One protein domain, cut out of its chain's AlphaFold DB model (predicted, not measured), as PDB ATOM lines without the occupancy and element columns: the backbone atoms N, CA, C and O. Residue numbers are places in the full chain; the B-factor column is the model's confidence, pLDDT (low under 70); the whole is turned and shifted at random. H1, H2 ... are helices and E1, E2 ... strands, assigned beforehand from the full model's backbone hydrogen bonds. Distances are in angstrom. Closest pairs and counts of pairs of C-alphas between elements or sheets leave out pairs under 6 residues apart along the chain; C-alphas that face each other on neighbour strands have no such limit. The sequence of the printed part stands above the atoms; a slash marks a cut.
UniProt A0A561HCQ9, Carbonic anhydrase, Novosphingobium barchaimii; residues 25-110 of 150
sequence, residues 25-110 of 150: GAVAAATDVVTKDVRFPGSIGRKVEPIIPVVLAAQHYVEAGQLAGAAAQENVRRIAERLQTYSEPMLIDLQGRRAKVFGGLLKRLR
ATOM      1  N   GLY A  25     183.259 154.425 226.610       90.69
ATOM      2  CA  GLY A  25     184.586 153.826 226.779       90.69
ATOM      3  C   GLY A  25     184.699 152.971 228.044       90.69
ATOM      4  O   GLY A  25     185.371 151.949 228.024       90.69
ATOM      5  N   ALA A  26     183.980 153.324 229.114       93.06
ATOM      6  CA  ALA A  26     183.955 152.531 230.342       93.06
ATOM      7  C   ALA A  26     183.178 151.211 230.177       93.06
ATOM      8  O   ALA A  26     183.605 150.184 230.694       93.06
ATOM      9  N   VAL A  27     182.077 151.215 229.413       94.56
ATOM     10  CA  VAL A  27     181.316 149.992 229.091       94.56
ATOM     11  C   VAL A  27     182.094 149.109 228.117       94.56
ATOM     12  O   VAL A  27     182.113 147.894 228.282       94.56
ATOM     13  N   ALA A  28     182.784 149.705 227.141       93.62
ATOM     14  CA  ALA A  28     183.671 148.977 226.237       93.62
ATOM     15  C   ALA A  28     184.829 148.318 227.003       93.62
ATOM     16  O   ALA A  28     185.054 147.124 226.850       93.62
ATOM     17  N   ALA A  29     185.482 149.058 227.904       94.88
ATOM     18  CA  ALA A  29     186.521 148.511 228.767       94.88
ATOM     19  C   ALA A  29     185.984 147.376 229.654       94.88
ATOM     20  O   ALA A  29     186.596 146.319 229.707       94.88
ATOM     21  N   ALA A  30     184.812 147.538 230.280       95.75
ATOM     22  CA  ALA A  30     184.168 146.464 231.045       95.75
ATOM     23  C   ALA A  30     183.852 145.231 230.180       95.75
ATOM     24  O   ALA A  30     184.009 144.100 230.635       95.75
ATOM     25  N   THR A  31     183.456 145.443 228.924       95.38
ATOM     26  CA  THR A  31     183.247 144.367 227.946       95.38
ATOM     27  C   THR A  31     184.547 143.631 227.646       95.38
ATOM     28  O   THR A  31     184.549 142.403 227.612       95.38
ATOM     29  N   ASP A  32     185.659 144.347 227.493       95.50
ATOM     30  CA  ASP A  32     186.979 143.744 227.291       95.50
ATOM     31  C   ASP A  32     187.461 142.973 228.529       95.50
ATOM     32  O   ASP A  32     188.043 141.902 228.375       95.50
ATOM     33  N   VAL A  33     187.173 143.444 229.750       95.94
ATOM     34  CA  VAL A  33     187.455 142.664 230.969       95.94
ATOM     35  C   VAL A  33     186.705 141.330 230.933       95.94
ATOM     36  O   VAL A  33     187.306 140.283 231.134       95.94
ATOM     37  N   VAL A  34     185.404 141.351 230.631       95.25
ATOM     38  CA  VAL A  34     184.560 140.142 230.650       95.25
ATOM     39  C   VAL A  34     184.877 139.179 229.504       95.25
ATOM     40  O   VAL A  34     184.860 137.969 229.697       95.25
ATOM     41  N   THR A  35     185.141 139.692 228.302       94.69
ATOM     42  CA  THR A  35     185.254 138.860 227.087       94.69
ATOM     43  C   THR A  35     186.686 138.503 226.705       94.69
ATOM     44  O   THR A  35     186.891 137.536 225.976       94.69
ATOM     45  N   LYS A  36     187.672 139.283 227.159       95.56
ATOM     46  CA  LYS A  36     189.085 139.144 226.771       95.56
ATOM     47  C   LYS A  36     190.032 139.048 227.972       95.56
ATOM     48  O   LYS A  36     191.239 139.036 227.761       95.56
ATOM     49  N   ASP A  37     189.504 139.034 229.198       93.62
ATOM     50  CA  ASP A  37     190.278 139.010 230.451       93.62
ATOM     51  C   ASP A  37     191.331 140.138 230.544       93.62
ATOM     52  O   ASP A  37     192.432 139.991 231.078       93.62
ATOM     53  N   VAL A  38     191.003 141.310 229.986       95.12
ATOM     54  CA  VAL A  38     191.883 142.487 230.043       95.12
ATOM     55  C   VAL A  38     191.845 143.096 231.443       95.12
ATOM     56  O   VAL A  38     190.781 143.243 232.041       95.12
ATOM     57  N   ARG A  39     192.998 143.538 231.957       92.75
ATOM     58  CA  ARG A  39     193.087 144.261 233.236       92.75
ATOM     59  C   ARG A  39     193.450 145.726 233.034       92.75
ATOM     60  O   ARG A  39     194.423 146.050 232.361       92.75
ATOM     61  N   PHE A  40     192.699 146.612 233.684       92.12
ATOM     62  CA  PHE A  40     192.947 148.053 233.667       92.12
ATOM     63  C   PHE A  40     193.458 148.521 235.036       92.12
ATOM     64  O   PHE A  40     192.697 148.483 236.005       92.12
ATOM     65  N   PRO A  41     194.715 148.983 235.158       90.81
ATOM     66  CA  PRO A  41     195.245 149.438 236.436       90.81
ATOM     67  C   PRO A  41     194.718 150.825 236.833       90.81
ATOM     68  O   PRO A  41     194.198 151.607 236.028       90.81
ATOM     69  N   GLY A  42     194.895 151.154 238.113       93.00
ATOM     70  CA  GLY A  42     194.726 152.507 238.633       93.00
ATOM     71  C   GLY A  42     193.285 153.025 238.616       93.00
ATOM     72  O   GLY A  42     192.337 152.364 239.042       93.00
ATOM     73  N   SER A  43     193.114 154.279 238.196       92.06
ATOM     74  CA  SER A  43     191.811 154.956 238.204       92.06
ATOM     75  C   SER A  43     190.836 154.407 237.162       92.06
ATOM     76  O   SER A  43     189.630 154.532 237.361       92.06
ATOM     77  N   ILE A  44     191.330 153.791 236.083       90.69
ATOM     78  CA  ILE A  44     190.484 153.209 235.036       90.69
ATOM     79  C   ILE A  44     189.788 151.960 235.576       90.69
ATOM     80  O   ILE A  44     188.563 151.892 235.514       90.69
ATOM     81  N   GLY A  45     190.534 151.037 236.193       91.19
ATOM     82  CA  GLY A  45     189.972 149.832 236.812       91.19
ATOM     83  C   GLY A  45     188.855 150.150 237.803       91.19
ATOM     84  O   GLY A  45     187.743 149.655 237.653       91.19
ATOM     85  N   ARG A  46     189.090 151.109 238.712       92.69
ATOM     86  CA  ARG A  46     188.083 151.563 239.694       92.69
ATOM     87  C   ARG A  46     186.795 152.114 239.069       92.69
ATOM     88  O   ARG A  46     185.752 152.105 239.712       92.69
ATOM     89  N   LYS A  47     186.856 152.636 237.839       91.38
ATOM     90  CA  LYS A  47     185.671 153.115 237.104       91.38
ATOM     91  C   LYS A  47     184.968 152.001 236.333       91.38
ATOM     92  O   LYS A  47     183.764 152.092 236.116       91.38
ATOM     93  N   VAL A  48     185.716 150.994 235.898       94.81
ATOM     94  CA  VAL A  48     185.227 149.859 235.107       94.81
ATOM     95  C   VAL A  48     184.567 148.806 235.992       94.81
ATOM     96  O   VAL A  48     183.527 148.267 235.627       94.81
ATOM     97  N   GLU A  49     185.131 148.552 237.169       94.19
ATOM     98  CA  GLU A  49     184.711 147.500 238.096       94.19
ATOM     99  C   GLU A  49     183.208 147.525 238.446       94.19
ATOM    100  O   GLU A  49     182.565 146.480 238.338       94.19
ATOM    101  N   PRO A  50     182.569 148.686 238.711       93.06
ATOM    102  CA  PRO A  50     181.126 148.734 238.962       93.06
ATOM    103  C   PRO A  50     180.249 148.393 237.741       93.06
ATOM    104  O   PRO A  50     179.057 148.135 237.901       93.06
ATOM    105  N   ILE A  51     180.809 148.417 236.526       95.62
ATOM    106  CA  ILE A  51     180.096 148.172 235.261       95.62
ATOM    107  C   ILE A  51     180.155 146.688 234.870       95.62
ATOM    108  O   ILE A  51     179.237 146.190 234.223       95.62
ATOM    109  N   ILE A  52     181.185 145.952 235.298       96.00
ATOM    110  CA  ILE A  52     181.354 144.512 235.034       96.00
ATOM    111  C   ILE A  52     180.079 143.683 235.291       96.00
ATOM    112  O   ILE A  52     179.678 142.955 234.380       96.00
ATOM    113  N   PRO A  53     179.374 143.791 236.440       95.62
ATOM    114  CA  PRO A  53     178.173 142.983 236.679       95.62
ATOM    115  C   PRO A  53     177.041 143.270 235.685       95.62
ATOM    116  O   PRO A  53     176.189 142.417 235.450       95.62
ATOM    117  N   VAL A  54     177.022 144.464 235.091       95.12
ATOM    118  CA  VAL A  54     176.055 144.833 234.056       95.12
ATOM    119  C   VAL A  54     176.368 144.138 232.736       95.12
ATOM    120  O   VAL A  54     175.463 143.653 232.061       95.12
ATOM    121  N   VAL A  55     177.651 144.064 232.383       96.00
ATOM    122  CA  VAL A  55     178.116 143.361 231.184       96.00
ATOM    123  C   VAL A  55     177.870 141.859 231.312       96.00
ATOM    124  O   VAL A  55     177.334 141.263 230.384       96.00
ATOM    125  N   LEU A  56     178.198 141.267 232.465       95.81
ATOM    126  CA  LEU A  56     177.940 139.848 232.737       95.81
ATOM    127  C   LEU A  56     176.450 139.521 232.617       95.81
ATOM    128  O   LEU A  56     176.081 138.582 231.922       95.81
ATOM    129  N   ALA A  57     175.582 140.346 233.216       94.50
ATOM    130  CA  ALA A  57     174.139 140.179 233.080       94.50
ATOM    131  C   ALA A  57     173.695 140.237 231.609       94.50
ATOM    132  O   ALA A  57     172.941 139.373 231.169       94.50
ATOM    133  N   ALA A  58     174.196 141.217 230.847       94.62
ATOM    134  CA  ALA A  58     173.876 141.383 229.431       94.62
ATOM    135  C   ALA A  58     174.298 140.191 228.566       94.62
ATOM    136  O   ALA A  58     173.559 139.797 227.666       94.62
ATOM    137  N   GLN A  59     175.442 139.580 228.869       94.88
ATOM    138  CA  GLN A  59     175.986 138.443 228.125       94.88
ATOM    139  C   GLN A  59     175.047 137.226 228.102       94.88
ATOM    140  O   GLN A  59     175.124 136.419 227.182       94.88
ATOM    141  N   HIS A  60     174.139 137.102 229.072       94.19
ATOM    142  CA  HIS A  60     173.197 135.984 229.138       94.19
ATOM    143  C   HIS A  60     172.007 136.094 228.174       94.19
ATOM    144  O   HIS A  60     171.308 135.102 227.984       94.19
ATOM    145  N   TYR A  61     171.742 137.270 227.594       94.06
ATOM    146  CA  TYR A  61     170.537 137.493 226.787       94.06
ATOM    147  C   TYR A  61     170.770 138.249 225.470       94.06
ATOM    148  O   TYR A  61     169.803 138.506 224.751       94.06
ATOM    149  N   VAL A  62     172.015 138.608 225.129       94.62
ATOM    150  CA  VAL A  62     172.351 139.193 223.818       94.62
ATOM    151  C   VAL A  62     173.585 138.563 223.188       94.62
ATOM    152  O   VAL A  62     174.485 138.079 223.870       94.62
ATOM    153  N   GLU A  63     173.665 138.677 221.866       92.69
ATOM    154  CA  GLU A  63     174.836 138.286 221.086       92.69
ATOM    155  C   GLU A  63     176.033 139.225 221.308       92.69
ATOM    156  O   GLU A  63     175.883 140.417 221.606       92.69
ATOM    157  N   ALA A  64     177.245 138.723 221.052       88.19
ATOM    158  CA  ALA A  64     178.496 139.461 221.265       88.19
ATOM    159  C   ALA A  64     178.532 140.838 220.564       88.19
ATOM    160  O   ALA A  64     179.006 141.820 221.135       88.19
ATOM    161  N   GLY A  65     177.971 140.949 219.353       88.88
ATOM    162  CA  GLY A  65     177.910 142.210 218.598       88.88
ATOM    163  C   GLY A  65     176.981 143.277 219.198       88.88
ATOM    164  O   GLY A  65     177.065 144.447 218.823       88.88
ATOM    165  N   GLN A  66     176.102 142.895 220.127       90.31
ATOM    166  CA  GLN A  66     175.136 143.773 220.794       90.31
ATOM    167  C   GLN A  66     175.501 144.050 222.259       90.31
ATOM    168  O   GLN A  66     174.951 144.980 222.855       90.31
ATOM    169  N   LEU A  67     176.451 143.294 222.814       92.88
ATOM    170  CA  LEU A  67     176.793 143.280 224.234       92.88
ATOM    171  C   LEU A  67     177.080 144.671 224.807       92.88
ATOM    172  O   LEU A  67     176.444 145.075 225.776       92.88
ATOM    173  N   ALA A  68     177.967 145.448 224.182       91.06
ATOM    174  CA  ALA A  68     178.313 146.780 224.679       91.06
ATOM    175  C   ALA A  68     177.109 147.746 224.683       91.06
ATOM    176  O   ALA A  68     176.953 148.551 225.602       91.06
ATOM    177  N   GLY A  69     176.231 147.655 223.678       91.50
ATOM    178  CA  GLY A  69     175.020 148.472 223.599       91.50
ATOM    179  C   GLY A  69     173.985 148.079 224.655       91.50
ATOM    180  O   GLY A  69     173.436 148.950 225.331       91.50
ATOM    181  N   ALA A  70     173.767 146.774 224.834       93.00
ATOM    182  CA  ALA A  70     172.872 146.233 225.853       93.00
ATOM    183  C   ALA A  70     173.370 146.550 227.270       93.00
ATOM    184  O   ALA A  70     172.598 147.018 228.104       93.00
ATOM    185  N   ALA A  71     174.671 146.396 227.521       94.75
ATOM    186  CA  ALA A  71     175.291 146.747 228.792       94.75
ATOM    187  C   ALA A  71     175.205 148.255 229.076       94.75
ATOM    188  O   ALA A  71     174.942 148.656 230.207       94.75
ATOM    189  N   ALA A  72     175.362 149.115 228.063       94.12
ATOM    190  CA  ALA A  72     175.178 150.556 228.238       94.12
ATOM    191  C   ALA A  72     173.730 150.903 228.621       94.12
ATOM    192  O   ALA A  72     173.513 151.723 229.515       94.12
ATOM    193  N   GLN A  73     172.748 150.263 227.980       93.00
ATOM    194  CA  GLN A  73     171.331 150.435 228.306       93.00
ATOM    195  C   GLN A  73     171.019 149.979 229.734       93.00
ATOM    196  O   GLN A  73     170.397 150.713 230.503       93.00
ATOM    197  N   GLU A  74     171.483 148.787 230.097       93.50
ATOM    198  CA  GLU A  74     171.253 148.206 231.415       93.50
ATOM    199  C   GLU A  74     171.958 149.010 232.516       93.50
ATOM    200  O   GLU A  74     171.412 149.190 233.602       93.50
ATOM    201  N   ASN A  75     173.127 149.587 232.228       94.38
ATOM    202  CA  ASN A  75     173.831 150.446 233.175       94.38
ATOM    203  C   ASN A  75     173.031 151.724 233.462       94.38
ATOM    204  O   ASN A  75     172.880 152.116 234.617       94.38
ATOM    205  N   VAL A  76     172.461 152.350 232.424       93.88
ATOM    206  CA  VAL A  76     171.559 153.503 232.588       93.88
ATOM    207  C   VAL A  76     170.337 153.119 233.417       93.88
ATOM    208  O   VAL A  76     169.995 153.847 234.351       93.88
ATOM    209  N   ARG A  77     169.707 151.974 233.114       91.56
ATOM    210  CA  ARG A  77     168.544 151.471 233.856       91.56
ATOM    211  C   ARG A  77     168.875 151.280 235.336       91.56
ATOM    212  O   ARG A  77     168.205 151.860 236.184       91.56
ATOM    213  N   ARG A  78     169.954 150.556 235.646       91.25
ATOM    214  CA  ARG A  78     170.382 150.280 237.025       91.25
ATOM    215  C   ARG A  78     170.748 151.540 237.792       91.25
ATOM    216  O   ARG A  78     170.415 151.637 238.967       91.25
ATOM    217  N   ILE A  79     171.403 152.517 237.163       90.94
ATOM    218  CA  ILE A  79     171.695 153.801 237.817       90.94
ATOM    219  C   ILE A  79     170.393 154.562 238.094       90.94
ATOM    220  O   ILE A  79     170.219 155.073 239.197       90.94
ATOM    221  N   ALA A  80     169.466 154.615 237.136       89.44
ATOM    222  CA  ALA A  80     168.179 155.283 237.323       89.44
ATOM    223  C   ALA A  80     167.333 154.622 238.425       89.44
ATOM    224  O   ALA A  80     166.727 155.323 239.232       89.44
ATOM    225  N   GLU A  81     167.313 153.293 238.491       87.38
ATOM    226  CA  GLU A  81     166.633 152.536 239.548       87.38
ATOM    227  C   GLU A  81     167.300 152.723 240.899       87.38
ATOM    228  O   GLU A  81     166.624 152.973 241.896       87.38
ATOM    229  N   ARG A  82     168.634 152.677 240.929       85.50
ATOM    230  CA  ARG A  82     169.412 152.955 242.130       85.50
ATOM    231  C   ARG A  82     169.083 154.342 242.673       85.50
ATOM    232  O   ARG A  82     168.870 154.468 243.863       85.50
ATOM    233  N   LEU A  83     168.959 155.365 241.828       83.50
ATOM    234  CA  LEU A  83     168.576 156.711 242.272       83.50
ATOM    235  C   LEU A  83     167.128 156.814 242.781       83.50
ATOM    236  O   LEU A  83     166.853 157.672 243.611       83.50
ATOM    237  N   GLN A  84     166.216 155.958 242.315       77.56
ATOM    238  CA  GLN A  84     164.824 155.912 242.794       77.56
ATOM    239  C   GLN A  84     164.670 155.145 244.111       77.56
ATOM    240  O   GLN A  84     163.790 155.448 244.916       77.56
ATOM    241  N   THR A  85     165.508 154.127 244.308       72.50
ATOM    242  CA  THR A  85     165.458 153.214 245.460       72.50
ATOM    243  C   THR A  85     166.428 153.599 246.571       72.50
ATOM    244  O   THR A  85     166.294 153.107 247.690       72.50
ATOM    245  N   TYR A  86     167.396 154.478 246.292       68.19
ATOM    246  CA  TYR A  86     168.394 154.886 247.271       68.19
ATOM    247  C   TYR A  86     167.759 155.565 248.480       68.19
ATOM    248  O   TYR A  86     167.061 156.569 248.364       68.19
ATOM    249  N   SER A  87     168.065 155.003 249.647       51.12
ATOM    250  CA  SER A  87     167.498 155.352 250.952       51.12
ATOM    251  C   SER A  87     168.409 156.273 251.772       51.12
ATOM    252  O   SER A  87     168.290 156.330 252.992       51.12
ATOM    253  N   GLU A  88     169.343 156.981 251.123       61.09
ATOM    254  CA  GLU A  88     170.090 158.059 251.780       61.09
ATOM    255  C   GLU A  88     169.077 159.066 252.361       61.09
ATOM    256  O   GLU A  88     168.172 159.485 251.627       61.09
ATOM    257  N   PRO A  89     169.189 159.483 253.638       56.16
ATOM    258  CA  PRO A  89     168.181 160.309 254.310       56.16
ATOM    259  C   PRO A  89     167.823 161.603 253.563       56.16
ATOM    260  O   PRO A  89     166.718 162.117 253.699       56.16
ATOM    261  N   MET A  90     168.737 162.120 252.736       55.78
ATOM    262  CA  MET A  90     168.534 163.328 251.928       55.78
ATOM    263  C   MET A  90     167.861 163.074 250.566       55.78
ATOM    264  O   MET A  90     167.381 164.018 249.942       55.78
ATOM    265  N   LEU A  91     167.793 161.820 250.105       59.44
ATOM    266  CA  LEU A  91     167.034 161.403 248.917       59.44
ATOM    267  C   LEU A  91     165.630 160.884 249.264       59.44
ATOM    268  O   LEU A  91     164.822 160.697 248.357       59.44
ATOM    269  N   ILE A  92     165.280 160.770 250.552       55.09
ATOM    270  CA  ILE A  92     163.881 160.644 251.014       55.09
ATOM    271  C   ILE A  92     163.016 161.773 250.425       55.09
ATOM    272  O   ILE A  92     161.849 161.568 250.093       55.09
ATOM    273  N   ASP A  93     163.616 162.943 250.187       55.38
ATOM    274  CA  ASP A  93     162.965 164.082 249.543       55.38
ATOM    275  C   ASP A  93     162.626 163.824 248.056       55.38
ATOM    276  O   ASP A  93     161.672 164.409 247.547       55.38
ATOM    277  N   LEU A  94     163.312 162.904 247.355       53.38
ATOM    278  CA  LEU A  94     162.888 162.452 246.016       53.38
ATOM    279  C   LEU A  94     161.542 161.718 246.085       53.38
ATOM    280  O   LEU A  94     160.670 161.947 245.242       53.38
ATOM    281  N   GLN A  95     161.361 160.875 247.106       53.75
ATOM    282  CA  GLN A  95     160.138 160.098 247.327       53.75
ATOM    283  C   GLN A  95     158.998 160.979 247.862       53.75
ATOM    284  O   GLN A  95     157.855 160.833 247.434       53.75
ATOM    285  N   GLY A  96     159.315 161.945 248.730       56.03
ATOM    286  CA  GLY A  96     158.350 162.896 249.287       56.03
ATOM    287  C   GLY A  96     157.933 164.024 248.333       56.03
ATOM    288  O   GLY A  96     156.784 164.465 248.371       56.03
ATOM    289  N   ARG A  97     158.826 164.498 247.447       55.19
ATOM    290  CA  ARG A  97     158.604 165.708 246.616       55.19
ATOM    291  C   ARG A  97     158.394 165.438 245.129       55.19
ATOM    292  O   ARG A  97     158.356 166.382 244.344       55.19
ATOM    293  N   ARG A  98     158.184 164.175 244.737       61.03
ATOM    294  CA  ARG A  98     157.889 163.758 243.348       61.03
ATOM    295  C   ARG A  98     158.987 164.098 242.334       61.03
ATOM    296  O   ARG A  98     158.682 164.280 241.153       61.03
ATOM    297  N   ALA A  99     160.244 164.200 242.751       65.81
ATOM    298  CA  ALA A  99     161.312 164.367 241.778       65.81
ATOM    299  C   ALA A  99     161.420 163.081 240.946       65.81
ATOM    300  O   ALA A  99     161.600 161.985 241.476       65.81
ATOM    301  N   LYS A 100     161.231 163.208 239.631       78.81
ATOM    302  CA  LYS A 100     161.185 162.051 238.727       78.81
ATOM    303  C   LYS A 100     162.591 161.703 238.259       78.81
ATOM    304  O   LYS A 100     163.382 162.599 237.972       78.81
ATOM    305  N   VAL A 101     162.880 160.415 238.125       82.69
ATOM    306  CA  VAL A 101     164.134 159.931 237.540       82.69
ATOM    307  C   VAL A 101     163.825 159.252 236.214       82.69
ATOM    308  O   VAL A 101     163.004 158.341 236.162       82.69
ATOM    309  N   PHE A 102     164.488 159.684 235.143       85.50
ATOM    310  CA  PHE A 102     164.381 159.059 233.825       85.50
ATOM    311  C   PHE A 102     165.744 158.578 233.344       85.50
ATOM    312  O   PHE A 102     166.744 159.274 233.496       85.50
ATOM    313  N   GLY A 103     165.774 157.395 232.733       84.56
ATOM    314  CA  GLY A 103     166.939 156.874 232.027       84.56
ATOM    315  C   GLY A 103     166.782 157.041 230.518       84.56
ATOM    316  O   GLY A 103     165.726 156.736 229.969       84.56
ATOM    317  N   GLY A 104     167.831 157.503 229.839       86.19
ATOM    318  CA  GLY A 104     167.876 157.616 228.384       86.19
ATOM    319  C   GLY A 104     169.194 157.102 227.815       86.19
ATOM    320  O   GLY A 104     170.268 157.411 228.329       86.19
ATOM    321  N   LEU A 105     169.119 156.334 226.726       86.44
ATOM    322  CA  LEU A 105     170.291 155.912 225.963       86.44
ATOM    323  C   LEU A 105     170.344 156.664 224.632       86.44
ATOM    324  O   LEU A 105     169.489 156.488 223.763       86.44
ATOM    325  N   LEU A 106     171.388 157.466 224.458       82.19
ATOM    326  CA  LEU A 106     171.680 158.146 223.207       82.19
ATOM    327  C   LEU A 106     172.326 157.162 222.231       82.19
ATOM    328  O   LEU A 106     173.480 156.747 222.389       82.19
ATOM    329  N   LYS A 107     171.559 156.796 221.204       80.19
ATOM    330  CA  LYS A 107     172.056 156.041 220.052       80.19
ATOM    331  C   LYS A 107     172.745 156.987 219.077       80.19
ATOM    332  O   LYS A 107     172.378 158.161 218.961       80.19
ATOM    333  N   ARG A 108     173.734 156.489 218.339       72.12
ATOM    334  CA  ARG A 108     174.378 157.282 217.290       72.12
ATOM    335  C   ARG A 108     173.341 157.624 216.232       72.12
ATOM    336  O   ARG A 108     172.701 156.745 215.657       72.12
ATOM    337  N   LEU A 109     173.235 158.912 215.922       55.72
ATOM    338  CA  LEU A 109     172.538 159.384 214.734       55.72
ATOM    339  C   LEU A 109     173.292 158.862 213.506       55.72
ATOM    340  O   LEU A 109     174.220 159.498 213.010       55.72
ATOM    341  N   ARG A 110     172.906 157.683 213.008       57.34
ATOM    342  CA  ARG A 110     173.427 157.137 211.746       57.34
ATOM    343  C   ARG A 110     173.058 158.010 210.534       57.34
ATOM    344  O   ARG A 110     173.701 157.880 209.504       57.34
TER     345      ARG A 110
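This is residues 25 to 110 of the 150 residues of the protein "Carbonic anhydrase" of Novosphingobium barchaimii (UniProt A0A561HCQ9). A small head of three short helices, in which H1 crosses both H2 and H3 at large angles, sits at one end of the long helix H4, whose first residues pack on H1 and H3. H4 runs from this head to the far end, where the little helix H5 lies, and the extended strand E1 then folds back alongside H4 toward the head. The printed part has 86 residues, with five named helices and one named strand in the order H1, H2, H3, H4, H5, E1; the class is mostly helix, and E1 pairs with no named strand. The whole is loose, with a radius of gyration of the C-alphas of 15.2 A, and spans 45 by 34 by 25 A.

Find C-alpha 25 at (184.586, 153.826, 226.779); from there H1 runs through residues 25 to 36, 15.4 A long. Next come H2, residues 42 to 48, 10.5 A, and H3, residues 52 to 59, 10.6 A. Look for C-alpha 67 at (176.793, 143.280, 224.234), where H4 begins; it runs through residues 67 to 85 over 26.0 A. H5, residues 92 to 97, measures 8.5 A. E1, residues 100 to 106, covers 19.1 A and ends at C-alpha 106, (171.680, 158.146, 223.207).

Start at H1, the hub, which touches H2, H3 and H4. Its residues 26 to 30 alone touch H2, about perpendicular at 87 degrees, with the closest C-alphas, those of Ala 30 and Val 48, 5.4 A apart. H1 touches H3 at a steep tilt of 68 degrees, only just short of about perpendicular, the same way; the closest C-alphas, Ala 30 and Ile 52, are 5.3 A apart. H2 and H3 meet only through their link. H4 touches H3 with residues 67 to 75 alone, at a steep tilt of 56 degrees, opposite ways; the closest C-alphas, Val 55 and Ala 71, are 5.0 A apart. Residues 67 to 72 of H4 touch residues 27 to 31 of H1, the closest C-alphas being those of Ala 28 and Ala 68, 6.0 A. Helix packing is mostly crossed, with no touching pair at a shallow tilt. Farther out, H5 is close to H4 but not clearly touching, 7.5 A between the closest C-alphas, Gln 84 and Leu 94. For E1, look at Gly 103: its C-alpha is 5.7 A from that of Ala 80 in H4, the closest of 12 pairs within 8 A. H5 and E1 are both apart from H1, H2 and H3. In each of the five helices every O i to N i+4 pair is within hydrogen-bond range.

The two C-alphas farthest apart are those of Lys 36 and Arg 97, 45.0 A. The printed part has no cut, and no link is long. The mean pLDDT of the printed part is 84.8; look for values under 70 at residues 86 to 99 and 109 to 110.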